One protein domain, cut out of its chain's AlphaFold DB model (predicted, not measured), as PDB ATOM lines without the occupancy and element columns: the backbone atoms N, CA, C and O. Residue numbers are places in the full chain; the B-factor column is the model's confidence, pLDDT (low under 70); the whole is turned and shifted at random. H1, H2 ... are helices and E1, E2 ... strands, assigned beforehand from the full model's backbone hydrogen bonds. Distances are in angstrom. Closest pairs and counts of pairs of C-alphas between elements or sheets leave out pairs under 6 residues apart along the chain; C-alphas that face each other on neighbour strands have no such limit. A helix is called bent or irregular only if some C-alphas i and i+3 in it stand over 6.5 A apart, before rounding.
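AT A GLANCE: This is residues 285 to 390 of the 390 residues of an uncharacterized protein of Phialemoniopsis curvata (UniProt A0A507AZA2). One long helix, H2, makes most of the length, with H3 side by side with it and running the opposite way. The small hairpin E1 and E2 packs on the middle of H2, short H1 sits next to E1, and the loop of residues 360 to 365 sticks out at one end. The printed part has 106 residues, with three named helices and two named strands in the order H1, H2, E1, E2, H3; its class is mostly helix, helices holding 53 of the 60 residues in named elements, and E1 - E2 is one antiparallel sheet. The whole is only just compact, close to loose: radius of gyration of the C-alphas 15.6 A, spans 53 by 25 by 21 A.

IN THESE COORDINATES: Find C-alpha 287 at (43.956, -31.282, 30.592), where H1 begins; it runs to residue 292. H2, residues 299 to 329, covers 45.2 A; it is neither bent nor irregular, but only just: C-alphas 300 and 303 are 6.1 A apart. Next come E1, residues 342 to 345, 9.7 A, and E2, residues 351 to 353, 7.0 A. H3, residues 370 to 385, covers 20.8 A and ends at C-alpha 385, (36.528, -25.379, 34.086).

HOW THE PARTS SIT: H2 and H3 touch, closest at the C-alphas of Arg 313 and Phe 385, 5.4 A, at a shallow tilt of 8 degrees, opposite ways. Look at Trp 316 and Ala 351 for the closest C-alphas of H2 and E2, 5.1 A. In the hairpin, N 343 and O 352 are 2.9 A apart, within hydrogen-bond range. H1 is close to H2 but not clearly touching, at 7.9 A between the C-alphas of Ala 291 and Arg 313. Every O i to N i+4 pair is within range in H1 and H3, and 25 of 27 in H2.

THE WHOLE: The farthest C-alphas, Arg 300 and Glu 364, are 54.0 A apart. The printed part has no cut; the links H2 to E1 and E2 to H3 are long. Look for pLDDT under 70 at residues 293 to 305, 358 to 368 and 387 to 390.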
ATOM      1  N   ARG A 285      45.706 -36.320  25.673       84.62
ATOM      2  CA  ARG A 285      46.519 -35.125  25.942       84.62
ATOM      3  C   ARG A 285      46.213 -34.602  27.334       84.62
ATOM      4  O   ARG A 285      45.133 -34.868  27.861       84.62
ATOM      5  N   SER A 286      47.148 -33.870  27.934       85.81
ATOM      6  CA  SER A 286      46.933 -33.284  29.262       85.81
ATOM      7  C   SER A 286      45.708 -32.369  29.261       85.81
ATOM      8  O   SER A 286      45.352 -31.784  28.227       85.81
ATOM      9  N   LEU A 287      45.068 -32.214  30.420       84.06
ATOM     10  CA  LEU A 287      43.956 -31.282  30.592       84.06
ATOM     11  C   LEU A 287      44.358 -29.864  30.171       84.06
ATOM     12  O   LEU A 287      43.568 -29.187  29.518       84.06
ATOM     13  N   TYR A 288      45.597 -29.450  30.459       81.62
ATOM     14  CA  TYR A 288      46.141 -28.171  30.002       81.62
ATOM     15  C   TYR A 288      46.033 -28.023  28.476       81.62
ATOM     16  O   TYR A 288      45.386 -27.093  27.986       81.62
ATOM     17  N   ASN A 289      46.562 -28.986  27.716       79.56
ATOM     18  CA  ASN A 289      46.526 -28.950  26.253       79.56
ATOM     19  C   ASN A 289      45.091 -29.049  25.719       79.56
ATOM     20  O   ASN A 289      44.694 -28.299  24.821       79.56
ATOM     21  N   ALA A 290      44.268 -29.931  26.296       80.12
ATOM     22  CA  ALA A 290      42.867 -30.077  25.909       80.12
ATOM     23  C   ALA A 290      42.041 -28.817  26.153       80.12
ATOM     24  O   ALA A 290      41.186 -28.478  25.331       80.12
ATOM     25  N   ALA A 291      42.313 -28.111  27.245       73.88
ATOM     26  CA  ALA A 291      41.649 -26.870  27.577       73.88
ATOM     27  C   ALA A 291      42.078 -25.727  26.648       73.88
ATOM     28  O   ALA A 291      41.236 -24.886  26.351       73.88
ATOM     29  N   HIS A 292      43.314 -25.686  26.150       70.81
ATOM     30  CA  HIS A 292      43.839 -24.535  25.394       70.81
ATOM     31  C   HIS A 292      43.801 -24.684  23.872       70.81
ATOM     32  O   HIS A 292      43.983 -23.700  23.163       70.81
ATOM     33  N   THR A 293      43.475 -25.864  23.341       66.19
ATOM     34  CA  THR A 293      43.340 -26.035  21.887       66.19
ATOM     35  C   THR A 293      42.080 -25.308  21.382       66.19
ATOM     36  O   THR A 293      40.955 -25.778  21.579       66.19
ATOM     37  N   ALA A 294      42.254 -24.139  20.757       58.88
ATOM     38  CA  ALA A 294      41.211 -23.437  20.014       58.88
ATOM     39  C   ALA A 294      41.325 -23.802  18.529       58.88
ATOM     40  O   ALA A 294      42.403 -23.670  17.952       58.88
ATOM     41  N   PRO A 295      40.257 -24.285  17.890       57.31
ATOM     42  CA  PRO A 295      40.318 -24.581  16.479       57.31
ATOM     43  C   PRO A 295      40.090 -23.281  15.679       57.31
ATOM     44  O   PRO A 295      39.287 -22.432  16.066       57.31
ATOM     45  N   SER A 296      40.796 -23.108  14.563       53.56
ATOM     46  CA  SER A 296      40.715 -21.920  13.701       53.56
ATOM     47  C   SER A 296      39.407 -21.906  12.891       53.56
ATOM     48  O   SER A 296      39.343 -22.542  11.841       53.56
ATOM     49  N   TRP A 297      38.349 -21.225  13.359       56.69
ATOM     50  CA  TRP A 297      37.036 -21.228  12.681       56.69
ATOM     51  C   TRP A 297      36.270 -19.892  12.706       56.69
ATOM     52  O   TRP A 297      36.535 -18.994  13.500       56.69
ATOM     53  N   HIS A 298      35.276 -19.812  11.810       54.12
ATOM     54  CA  HIS A 298      34.389 -18.679  11.511       54.12
ATOM     55  C   HIS A 298      33.386 -18.342  12.655       54.12
ATOM     56  O   HIS A 298      32.886 -19.260  13.311       54.12
ATOM     57  N   PRO A 299      32.968 -17.069  12.854       55.56
ATOM     58  CA  PRO A 299      32.203 -16.597  14.027       55.56
ATOM     59  C   PRO A 299      30.912 -17.346  14.410       55.56
ATOM     60  O   PRO A 299      30.612 -17.491  15.589       55.56
ATOM     61  N   ARG A 300      30.137 -17.885  13.458       58.88
ATOM     62  CA  ARG A 300      28.918 -18.671  13.777       58.88
ATOM     63  C   ARG A 300      29.219 -20.057  14.359       58.88
ATOM     64  O   ARG A 300      28.377 -20.646  15.027       58.88
ATOM     65  N   GLN A 301      30.416 -20.580  14.118       62.94
ATOM     66  CA  GLN A 301      30.864 -21.846  14.693       62.94
ATOM     67  C   GLN A 301      31.434 -21.655  16.102       62.94
ATOM     68  O   GLN A 301      31.448 -22.605  16.882       62.94
ATOM     69  N   LEU A 302      31.809 -20.419  16.454       66.25
ATOM     70  CA  LEU A 302      32.334 -20.052  17.763       66.25
ATOM     71  C   LEU A 302      31.314 -20.304  18.878       66.25
ATOM     72  O   LEU A 302      31.662 -20.917  19.876       66.25
ATOM     73  N   GLN A 303      30.046 -19.919  18.706       68.12
ATOM     74  CA  GLN A 303      29.034 -20.084  19.759       68.12
ATOM     75  C   GLN A 303      28.703 -21.562  20.033       68.12
ATOM     76  O   GLN A 303      28.661 -21.990  21.186       68.12
ATOM     77  N   ARG A 304      28.553 -22.380  18.977       66.88
ATOM     78  CA  ARG A 304      28.357 -23.837  19.115       66.88
ATOM     79  C   ARG A 304      29.584 -24.513  19.726       66.88
ATOM     80  O   ARG A 304      29.450 -25.438  20.524       66.88
ATOM     81  N   TRP A 305      30.775 -24.039  19.370       67.56
ATOM     82  CA  TRP A 305      32.032 -24.508  19.936       67.56
ATOM     83  C   TRP A 305      32.180 -24.139  21.417       67.56
ATOM     84  O   TRP A 305      32.551 -25.001  22.209       67.56
ATOM     85  N   LEU A 306      31.830 -22.912  21.815       73.25
ATOM     86  CA  LEU A 306      31.850 -22.460  23.210       73.25
ATOM     87  C   LEU A 306      30.908 -23.307  24.075       73.25
ATOM     88  O   LEU A 306      31.338 -23.828  25.102       73.25
ATOM     89  N   ALA A 307      29.668 -23.534  23.629       72.19
ATOM     90  CA  ALA A 307      28.713 -24.378  24.350       72.19
ATOM     91  C   ALA A 307      29.204 -25.835  24.483       72.19
ATOM     92  O   ALA A 307      29.178 -26.406  25.574       72.19
ATOM     93  N   ALA A 308      29.725 -26.424  23.399       76.31
ATOM     94  CA  ALA A 308      30.302 -27.770  23.430       76.31
ATOM     95  C   ALA A 308      31.538 -27.855  24.347       76.31
ATOM     96  O   ALA A 308      31.743 -28.855  25.031       76.31
ATOM     97  N   ARG A 309      32.355 -26.800  24.391       79.50
ATOM     98  CA  ARG A 309      33.539 -26.699  25.250       79.50
ATOM     99  C   ARG A 309      33.168 -26.608  26.727       79.50
ATOM    100  O   ARG A 309      33.797 -27.300  27.522       79.50
ATOM    101  N   VAL A 310      32.148 -25.825  27.084       82.31
ATOM    102  CA  VAL A 310      31.613 -25.769  28.456       82.31
ATOM    103  C   VAL A 310      31.098 -27.145  28.871       82.31
ATOM    104  O   VAL A 310      31.545 -27.677  29.882       82.31
ATOM    105  N   ALA A 311      30.260 -27.785  28.048       85.50
ATOM    106  CA  ALA A 311      29.713 -29.107  28.360       85.50
ATOM    107  C   ALA A 311      30.806 -30.176  28.566       85.50
ATOM    108  O   ALA A 311      30.740 -30.952  29.522       85.50
ATOM    109  N   ARG A 312      31.840 -30.197  27.709       89.06
ATOM    110  CA  ARG A 312      32.990 -31.112  27.842       89.06
ATOM    111  C   ARG A 312      33.770 -30.866  29.126       89.06
ATOM    112  O   ARG A 312      34.048 -31.798  29.867       89.06
ATOM    113  N   ARG A 313      34.057 -29.604  29.435       87.94
ATOM    114  CA  ARG A 313      34.750 -29.211  30.667       87.94
ATOM    115  C   ARG A 313      33.955 -29.593  31.914       87.94
ATOM    116  O   ARG A 313      34.513 -30.210  32.815       87.94
ATOM    117  N   SER A 314      32.648 -29.345  31.937       89.25
ATOM    118  CA  SER A 314      31.786 -29.780  33.039       89.25
ATOM    119  C   SER A 314      31.746 -31.307  33.187       89.25
ATOM    120  O   SER A 314      31.711 -31.810  34.310       89.25
ATOM    121  N   LYS A 315      31.776 -32.065  32.078       93.06
ATOM    122  CA  LYS A 315      31.911 -33.534  32.102       93.06
ATOM    123  C   LYS A 315      33.236 -33.944  32.749       93.06
ATOM    124  O   LYS A 315      33.221 -34.726  33.696       93.06
ATOM    125  N   TRP A 316      34.354 -33.401  32.274       94.19
ATOM    126  CA  TRP A 316      35.690 -33.716  32.784       94.19
ATOM    127  C   TRP A 316      35.832 -33.386  34.273       94.19
ATOM    128  O   TRP A 316      36.286 -34.233  35.035       94.19
ATOM    129  N   MET A 317      35.366 -32.213  34.717       92.81
ATOM    130  CA  MET A 317      35.425 -31.840  36.135       92.81
ATOM    131  C   MET A 317      34.614 -32.802  37.010       92.81
ATOM    132  O   MET A 317      35.069 -33.211  38.076       92.81
ATOM    133  N   ARG A 318      33.428 -33.222  36.549       94.38
ATOM    134  CA  ARG A 318      32.610 -34.220  37.256       94.38
ATOM    135  C   ARG A 318      33.343 -35.553  37.402       94.38
ATOM    136  O   ARG A 318      33.283 -36.165  38.460       94.38
ATOM    137  N   GLN A 319      34.033 -35.991  36.351       95.69
ATOM    138  CA  GLN A 319      34.815 -37.230  36.355       95.69
ATOM    139  C   GLN A 319      36.019 -37.148  37.297       95.69
ATOM    140  O   GLN A 319      36.257 -38.089  38.053       95.69
ATOM    141  N   VAL A 320      36.729 -36.017  37.296       94.75
ATOM    142  CA  VAL A 320      37.831 -35.744  38.229       94.75
ATOM    143  C   VAL A 320      37.324 -35.785  39.673       94.75
ATOM    144  O   VAL A 320      37.860 -36.548  40.469       94.75
ATOM    145  N   ARG A 321      36.241 -35.062  39.994       94.25
ATOM    146  CA  ARG A 321      35.635 -35.063  41.340       94.25
ATOM    147  C   ARG A 321      35.232 -36.447  41.809       94.25
ATOM    148  O   ARG A 321      35.558 -36.825  42.925       94.25
ATOM    149  N   GLU A 322      34.529 -37.200  40.968       95.38
ATOM    150  CA  GLU A 322      34.079 -38.537  41.354       95.38
ATOM    151  C   GLU A 322      35.270 -39.467  41.608       95.38
ATOM    152  O   GLU A 322      35.257 -40.225  42.572       95.38
ATOM    153  N   THR A 323      36.333 -39.361  40.806       95.31
ATOM    154  CA  THR A 323      37.547 -40.169  40.999       95.31
ATOM    155  C   THR A 323      38.277 -39.793  42.290       95.31
ATOM    156  O   THR A 323      38.704 -40.678  43.026       95.31
ATOM    157  N   VAL A 324      38.381 -38.498  42.614       94.00
ATOM    158  CA  VAL A 324      38.978 -38.046  43.882       94.00
ATOM    159  C   VAL A 324      38.130 -38.478  45.082       94.00
ATOM    160  O   VAL A 324      38.670 -39.020  46.040       94.00
ATOM    161  N   ARG A 325      36.800 -38.369  45.001       94.06
ATOM    162  CA  ARG A 325      35.889 -38.857  46.048       94.06
ATOM    163  C   ARG A 325      36.059 -40.355  46.301       94.06
ATOM    164  O   ARG A 325      36.019 -40.800  47.446       94.06
ATOM    165  N   GLN A 326      36.257 -41.139  45.241       93.56
ATOM    166  CA  GLN A 326      36.541 -42.567  45.356       93.56
ATOM    167  C   GLN A 326      37.890 -42.824  46.039       93.56
ATOM    168  O   GLN A 326      37.954 -43.704  46.893       93.56
ATOM    169  N   LEU A 327      38.940 -42.054  45.726       92.38
ATOM    170  CA  LEU A 327      40.219 -42.121  46.452       92.38
ATOM    171  C   LEU A 327      40.032 -41.827  47.943       92.38
ATOM    172  O   LEU A 327      40.469 -42.622  48.775       92.38
ATOM    173  N   HIS A 328      39.311 -40.758  48.287       92.94
ATOM    174  CA  HIS A 328      39.035 -40.405  49.683       92.94
ATOM    175  C   HIS A 328      38.260 -41.502  50.413       92.94
ATOM    176  O   HIS A 328      38.580 -41.823  51.554       92.94
ATOM    177  N   ALA A 329      37.296 -42.143  49.746       91.44
ATOM    178  CA  ALA A 329      36.565 -43.285  50.298       91.44
ATOM    179  C   ALA A 329      37.462 -44.515  50.556       91.44
ATOM    180  O   ALA A 329      37.137 -45.337  51.407       91.44
ATOM    181  N   MET A 330      38.594 -44.629  49.853       89.25
ATOM    182  CA  MET A 330      39.637 -45.635  50.094       89.25
ATOM    183  C   MET A 330      40.653 -45.203  51.171       89.25
ATOM    184  O   MET A 330      41.611 -45.930  51.425       89.25
ATOM    185  N   GLY A 331      40.481 -44.028  51.788       88.81
ATOM    186  CA  GLY A 331      41.441 -43.452  52.735       88.81
ATOM    187  C   GLY A 331      42.699 -42.885  52.070       88.81
ATOM    188  O   GLY A 331      43.723 -42.726  52.729       88.81
ATOM    189  N   LEU A 332      42.650 -42.606  50.764       89.31
ATOM    190  CA  LEU A 332      43.769 -42.083  49.983       89.31
ATOM    191  C   LEU A 332      43.495 -40.650  49.549       89.31
ATOM    192  O   LEU A 332      42.381 -40.320  49.165       89.31
ATOM    193  N   THR A 333      44.533 -39.825  49.506       89.12
ATOM    194  CA  THR A 333      44.492 -38.502  48.865       89.12
ATOM    195  C   THR A 333      45.068 -38.542  47.447       89.12
ATOM    196  O   THR A 333      45.793 -39.476  47.091       89.12
ATOM    197  N   TRP A 334      44.742 -37.555  46.613       89.06
ATOM    198  CA  TRP A 334      45.329 -37.373  45.286       89.06
ATOM    199  C   TRP A 334      46.721 -36.737  45.387       89.06
ATOM    200  O   TRP A 334      47.657 -37.231  44.760       89.06
ATOM    201  N   GLY A 335      46.881 -35.674  46.182       79.38
ATOM    202  CA  GLY A 335      48.175 -35.030  46.463       79.38
ATOM    203  C   GLY A 335      48.736 -34.150  45.333       79.38
ATOM    204  O   GLY A 335      49.421 -33.163  45.603       79.38
ATOM    205  N   ASP A 336      48.371 -34.424  44.076       74.62
ATOM    206  CA  ASP A 336      48.914 -33.770  42.876       74.62
ATOM    207  C   ASP A 336      47.820 -33.206  41.973       74.62
ATOM    208  O   ASP A 336      47.701 -33.544  40.794       74.62
ATOM    209  N   ALA A 337      46.984 -32.348  42.558       76.25
ATOM    210  CA  ALA A 337      45.859 -31.705  41.889       76.25
ATOM    211  C   ALA A 337      46.289 -30.611  40.887       76.25
ATOM    212  O   ALA A 337      45.914 -29.444  40.996       76.25
ATOM    213  N   LEU A 338      47.097 -31.006  39.902       79.94
ATOM    214  CA  LEU A 338      47.615 -30.186  38.815       79.94
ATOM    215  C   LEU A 338      47.004 -30.615  37.476       79.94
ATOM    216  O   LEU A 338      46.707 -31.783  37.233       79.94
ATOM    217  N   VAL A 339      46.891 -29.671  36.539       75.56
ATOM    218  CA  VAL A 339      46.391 -29.942  35.175       75.56
ATOM    219  C   VAL A 339      47.237 -30.934  34.384       75.56
ATOM    220  O   VAL A 339      46.732 -31.574  33.463       75.56
ATOM    221  N   GLY A 340      48.521 -31.067  34.718       78.88
ATOM    222  CA  GLY A 340      49.396 -32.065  34.111       78.88
ATOM    223  C   GLY A 340      49.109 -33.490  34.590       78.88
ATOM    224  O   GLY A 340      49.573 -34.441  33.964       78.88
ATOM    225  N   SER A 341      48.375 -33.647  35.689       86.81
ATOM    226  CA  SER A 341      48.098 -34.934  36.339       86.81
ATOM    227  C   SER A 341      46.727 -35.490  35.943       86.81
ATOM    228  O   SER A 341      46.322 -36.555  36.405       86.81
ATOM    229  N   VAL A 342      46.051 -34.794  35.019       90.75
ATOM    230  CA  VAL A 342      44.804 -35.200  34.372       90.75
ATOM    231  C   VAL A 342      45.032 -35.344  32.868       90.75
ATOM    232  O   VAL A 342      45.456 -34.394  32.205       90.75
ATOM    233  N   HIS A 343      44.703 -36.507  32.313       92.44
ATOM    234  CA  HIS A 343      44.699 -36.754  30.870       92.44
ATOM    235  C   HIS A 343      43.272 -36.856  30.338       92.44
ATOM    236  O   HIS A 343      42.408 -37.453  30.973       92.44
ATOM    237  N   ILE A 344      43.036 -36.280  29.159       93.25
ATOM    238  CA  ILE A 344      41.791 -36.443  28.411       93.25
ATOM    239  C   ILE A 344      42.024 -37.487  27.330       93.25
ATOM    240  O   ILE A 344      42.816 -37.259  26.409       93.25
ATOM    241  N   ASP A 345      41.335 -38.612  27.466       92.94
ATOM    242  CA  ASP A 345      41.368 -39.710  26.512       92.94
ATOM    243  C   ASP A 345      40.820 -39.260  25.148       92.94
ATOM    244  O   ASP A 345      39.795 -38.582  25.055       92.94
ATOM    245  N   LYS A 346      41.530 -39.598  24.071       90.00
ATOM    246  CA  LYS A 346      41.216 -39.124  22.719       90.00
ATOM    247  C   LYS A 346      39.946 -39.759  22.157       90.00
ATOM    248  O   LYS A 346      39.277 -39.113  21.353       90.00
ATOM    249  N   GLU A 347      39.647 -41.001  22.527       89.12
ATOM    250  CA  GLU A 347      38.556 -41.783  21.937       89.12
ATOM    251  C   GLU A 347      37.242 -41.557  22.685       89.12
ATOM    252  O   GLU A 347      36.206 -41.279  22.083       89.12
ATOM    253  N   THR A 348      37.296 -41.623  24.012       92.06
ATOM    254  CA  THR A 348      36.132 -41.529  24.905       92.06
ATOM    255  C   THR A 348      35.834 -40.102  25.367       92.06
ATOM    256  O   THR A 348      34.739 -39.812  25.863       92.06
ATOM    257  N   ASP A 349      36.796 -39.189  25.201       91.75
ATOM    258  CA  ASP A 349      36.751 -37.829  25.740       91.75
ATOM    259  C   ASP A 349      36.520 -37.800  27.263       91.75
ATOM    260  O   ASP A 349      35.831 -36.914  27.783       91.75
ATOM    261  N   ASP A 350      37.018 -38.818  27.969       94.88
ATOM    262  CA  ASP A 350      36.948 -38.955  29.424       94.88
ATOM    263  C   ASP A 350      38.221 -38.424  30.092       94.88
ATOM    264  O   ASP A 350      39.322 -38.537  29.552       94.88
ATOM    265  N   ALA A 351      38.067 -37.855  31.287       95.00
ATOM    266  CA  ALA A 351      39.171 -37.378  32.113       95.00
ATOM    267  C   ALA A 351      39.676 -38.473  33.066       95.00
ATOM    268  O   ALA A 351      38.891 -39.058  33.812       95.00
ATOM    269  N   TRP A 352      40.988 -38.700  33.070       96.19
ATOM    270  CA  TRP A 352      41.682 -39.718  33.859       96.19
ATOM    271  C   TRP A 352      42.735 -39.086  34.767       96.19
ATOM    272  O   TRP A 352      43.516 -38.252  34.303       96.19
ATOM    273  N   LEU A 353      42.794 -39.509  36.032       94.69
ATOM    274  CA  LEU A 353      43.878 -39.137  36.946       94.69
ATOM    275  C   LEU A 353      45.072 -40.059  36.715       94.69
ATOM    276  O   LEU A 353      44.927 -41.278  36.774       94.69
ATOM    277  N   VAL A 354      46.245 -39.492  36.439       91.19
ATOM    278  CA  VAL A 354      47.402 -40.270  35.960       91.19
ATOM    279  C   VAL A 354      48.648 -40.203  36.842       91.19
ATOM    280  O   VAL A 354      49.601 -40.929  36.555       91.19
ATOM    281  N   ARG A 355      48.667 -39.334  37.862       86.69
ATOM    282  CA  ARG A 355      49.806 -39.107  38.770       86.69
ATOM    283  C   ARG A 355      49.333 -38.759  40.184       86.69
ATOM    284  O   ARG A 355      48.316 -38.078  40.328       86.69
ATOM    285  N   PHE A 356      50.089 -39.211  41.188       85.12
ATOM    286  CA  PHE A 356      49.804 -39.096  42.622       85.12
ATOM    287  C   PHE A 356      51.087 -38.690  43.366       85.12
ATOM    288  O   PHE A 356      51.816 -39.504  43.925       85.12
ATOM    289  N   TYR A 357      51.398 -37.400  43.324       71.81
ATOM    290  CA  TYR A 357      52.632 -36.811  43.852       71.81
ATOM    291  C   TYR A 357      52.402 -36.011  45.143       71.81
ATOM    292  O   TYR A 357      51.315 -35.498  45.391       71.81
ATOM    293  N   VAL A 358      53.458 -35.880  45.946       58.50
ATOM    294  CA  VAL A 358      53.559 -34.978  47.096       58.50
ATOM    295  C   VAL A 358      54.779 -34.088  46.842       58.50
ATOM    296  O   VAL A 358      55.884 -34.618  46.752       58.50
ATOM    297  N   PRO A 359      54.625 -32.760  46.696       52.41
ATOM    298  CA  PRO A 359      55.759 -31.848  46.610       52.41
ATOM    299  C   PRO A 359      56.658 -31.950  47.837       52.41
ATOM    300  O   PRO A 359      56.249 -31.562  48.928       52.41
ATOM    301  N   THR A 360      57.884 -32.434  47.636       48.00
ATOM    302  CA  THR A 360      58.898 -32.650  48.684       48.00
ATOM    303  C   THR A 360      59.476 -31.344  49.247       48.00
ATOM    304  O   THR A 360      60.110 -31.343  50.296       48.00
ATOM    305  N   TRP A 361      59.203 -30.193  48.616       51.06
ATOM    306  CA  TRP A 361      59.633 -28.867  49.088       51.06
ATOM    307  C   TRP A 361      58.706 -28.229  50.134       51.06
ATOM    308  O   TRP A 361      59.013 -27.161  50.660       51.06
ATOM    309  N   ARG A 362      57.571 -28.856  50.470       45.22
ATOM    310  CA  ARG A 362      56.774 -28.458  51.639       45.22
ATOM    311  C   ARG A 362      57.202 -29.311  52.827       45.22
ATOM    312  O   ARG A 362      56.652 -30.383  53.047       45.22
ATOM    313  N   SER A 363      58.217 -28.814  53.530       37.66
ATOM    314  CA  SER A 363      58.770 -29.344  54.777       37.66
ATOM    315  C   SER A 363      57.717 -29.955  55.712       37.66
ATOM    316  O   SER A 363      56.688 -29.333  55.982       37.66
ATOM    317  N   GLU A 364      58.023 -31.165  56.185       44.44
ATOM    318  CA  GLU A 364      57.757 -31.707  57.526       44.44
ATOM    319  C   GLU A 364      56.511 -31.150  58.246       44.44
ATOM    320  O   GLU A 364      56.598 -30.164  58.963       44.44
ATOM    321  N   GLU A 365      55.353 -31.787  58.011       40.91
ATOM    322  CA  GLU A 365      54.188 -31.973  58.923       40.91
ATOM    323  C   GLU A 365      52.836 -31.983  58.200       40.91
ATOM    324  O   GLU A 365      51.830 -32.401  58.773       40.91
ATOM    325  N   ARG A 366      52.766 -31.596  56.923       45.97
ATOM    326  CA  ARG A 366      51.502 -31.692  56.177       45.97
ATOM    327  C   ARG A 366      51.372 -33.033  55.476       45.97
ATOM    328  O   ARG A 366      51.695 -33.183  54.302       45.97
ATOM    329  N   VAL A 367      50.850 -34.012  56.213       55.91
ATOM    330  CA  VAL A 367      50.158 -35.151  55.605       55.91
ATOM    331  C   VAL A 367      49.063 -34.561  54.717       55.91
ATOM    332  O   VAL A 367      48.157 -33.916  55.236       55.91
ATOM    333  N   TYR A 368      49.165 -34.722  53.395       66.19
ATOM    334  CA  TYR A 368      48.131 -34.245  52.473       66.19
ATOM    335  C   TYR A 368      46.776 -34.793  52.900       66.19
ATOM    336  O   TYR A 368      46.604 -36.014  52.972       66.19
ATOM    337  N   THR A 369      45.834 -33.893  53.175       82.31
ATOM    338  CA  THR A 369      44.511 -34.247  53.690       82.31
ATOM    339  C   THR A 369      43.442 -34.190  52.604       82.31
ATOM    340  O   THR A 369      43.628 -33.616  51.528       82.31
ATOM    341  N   VAL A 370      42.289 -34.787  52.903       87.81
ATOM    342  CA  VAL A 370      41.083 -34.705  52.068       87.81
ATOM    343  C   VAL A 370      40.702 -33.242  51.816       87.81
ATOM    344  O   VAL A 370      40.359 -32.865  50.698       87.81
ATOM    345  N   GLU A 371      40.823 -32.388  52.833       87.81
ATOM    346  CA  GLU A 371      40.496 -30.963  52.748       87.81
ATOM    347  C   GLU A 371      41.423 -30.208  51.786       87.81
ATOM    348  O   GLU A 371      40.965 -29.305  51.076       87.81
ATOM    349  N   GLU A 372      42.709 -30.568  51.734       84.31
ATOM    350  CA  GLU A 372      43.671 -29.962  50.807       84.31
ATOM    351  C   GLU A 372      43.404 -30.370  49.352       84.31
ATOM    352  O   GLU A 372      43.449 -29.511  48.464       84.31
ATOM    353  N   ASP A 373      43.068 -31.639  49.101       88.75
ATOM    354  CA  ASP A 373      42.625 -32.094  47.777       88.75
ATOM    355  C   ASP A 373      41.375 -31.329  47.326       88.75
ATOM    356  O   ASP A 373      41.331 -30.811  46.210       88.75
ATOM    357  N   GLU A 374      40.377 -31.199  48.203       90.00
ATOM    358  CA  GLU A 374      39.140 -30.466  47.921       90.00
ATOM    359  C   GLU A 374      39.398 -28.976  47.648       90.00
ATOM    360  O   GLU A 374      38.808 -28.385  46.739       90.00
ATOM    361  N   ALA A 375      40.306 -28.346  48.400       87.00
ATOM    362  CA  ALA A 375      40.708 -26.964  48.158       87.00
ATOM    363  C   ALA A 375      41.374 -26.788  46.789       87.00
ATOM    364  O   ALA A 375      41.038 -25.851  46.059       87.00
ATOM    365  N   ARG A 376      42.270 -27.701  46.402       84.50
ATOM    366  CA  ARG A 376      42.907 -27.652  45.081       84.50
ATOM    367  C   ARG A 376      41.953 -28.000  43.948       84.50
ATOM    368  O   ARG A 376      42.043 -27.394  42.887       84.50
ATOM    369  N   LEU A 377      41.009 -28.913  44.161       88.88
ATOM    370  CA  LEU A 377      39.957 -29.201  43.190       88.88
ATOM    371  C   LEU A 377      39.118 -27.961  42.878       88.88
ATOM    372  O   LEU A 377      38.791 -27.741  41.713       88.88
ATOM    373  N   ARG A 378      38.806 -27.130  43.882       88.06
ATOM    374  CA  ARG A 378      38.128 -25.841  43.662       88.06
ATOM    375  C   ARG A 378      38.974 -24.891  42.814       88.06
ATOM    376  O   ARG A 378      38.470 -24.358  41.833       88.06
ATOM    377  N   GLN A 379      40.265 -24.756  43.117       84.56
ATOM    378  CA  GLN A 379      41.185 -23.930  42.317       84.56
ATOM    379  C   GLN A 379      41.297 -24.425  40.867       84.56
ATOM    380  O   GLN A 379      41.283 -23.632  39.927       84.56
ATOM    381  N   LEU A 380      41.383 -25.745  40.674       83.19
ATOM    382  CA  LEU A 380      41.420 -26.370  39.357       83.19
ATOM    383  C   LEU A 380      40.131 -26.084  38.574       83.19
ATOM    384  O   LEU A 380      40.195 -25.744  37.390       83.19
ATOM    385  N   GLU A 381      38.972 -26.196  39.236       86.25
ATOM    386  CA  GLU A 381      37.674 -25.848  38.658       86.25
ATOM    387  C   GLU A 381      37.625 -24.387  38.217       86.25
ATOM    388  O   GLU A 381      37.317 -24.106  37.059       86.25
ATOM    389  N   GLU A 382      37.980 -23.466  39.106       84.19
ATOM    390  CA  GLU A 382      37.983 -22.031  38.829       84.19
ATOM    391  C   GLU A 382      38.894 -21.669  37.654       84.19
ATOM    392  O   GLU A 382      38.480 -20.926  36.766       84.19
ATOM    393  N   ALA A 383      40.104 -22.230  37.601       77.06
ATOM    394  CA  ALA A 383      41.095 -21.868  36.593       77.06
ATOM    395  C   ALA A 383      40.834 -22.486  35.206       77.06
ATOM    396  O   ALA A 383      41.134 -21.861  34.186       77.06
ATOM    397  N   TYR A 384      40.300 -23.712  35.133       73.69
ATOM    398  CA  TYR A 384      40.246 -24.468  33.870       73.69
ATOM    399  C   TYR A 384      38.842 -24.875  33.430       73.69
ATOM    400  O   TYR A 384      38.632 -25.171  32.245       73.69
ATOM    401  N   PHE A 385      37.870 -24.864  34.340       74.69
ATOM    402  CA  PHE A 385      36.528 -25.379  34.086       74.69
ATOM    403  C   PHE A 385      35.438 -24.305  34.173       74.69
ATOM    404  O   PHE A 385      34.469 -24.401  33.417       74.69
ATOM    405  N   ASN A 386      35.632 -23.250  34.966       72.69
ATOM    406  CA  ASN A 386      34.726 -22.108  35.030       72.69
ATOM    407  C   ASN A 386      35.082 -21.054  33.972       72.69
ATOM    408  O   ASN A 386      36.193 -20.540  33.900       72.69
ATOM    409  N   PHE A 387      34.100 -20.725  33.140       59.03
ATOM    410  CA  PHE A 387      34.045 -19.470  32.395       59.03
ATOM    411  C   PHE A 387      32.784 -18.743  32.864       59.03
ATOM    412  O   PHE A 387      31.770 -19.418  33.074       59.03
ATOM    413  N   PRO A 388      32.797 -17.406  33.015       46.56
ATOM    414  CA  PRO A 388      31.548 -16.681  33.173       46.56
ATOM    415  C   PRO A 388      30.666 -16.997  31.961       46.56
ATOM    416  O   PRO A 388      31.103 -16.886  30.812       46.56
ATOM    417  N   ALA A 389      29.445 -17.462  32.228       39.44
ATOM    418  CA  ALA A 389      28.410 -17.498  31.211       39.44
ATOM    419  C   ALA A 389      28.224 -16.055  30.725       39.44
ATOM    420  O   ALA A 389      27.950 -15.173  31.539       39.44
ATOM    421  N   ALA A 390      28.487 -15.816  29.440       34.09
ATOM    422  CA  ALA A 390      28.204 -14.535  28.804       34.09
ATOM    423  C   ALA A 390      26.695 -14.314  28.691       34.09
ATOM    424  O   ALA A 390      25.990 -15.308  28.383       34.09
TER     425      ALA A 390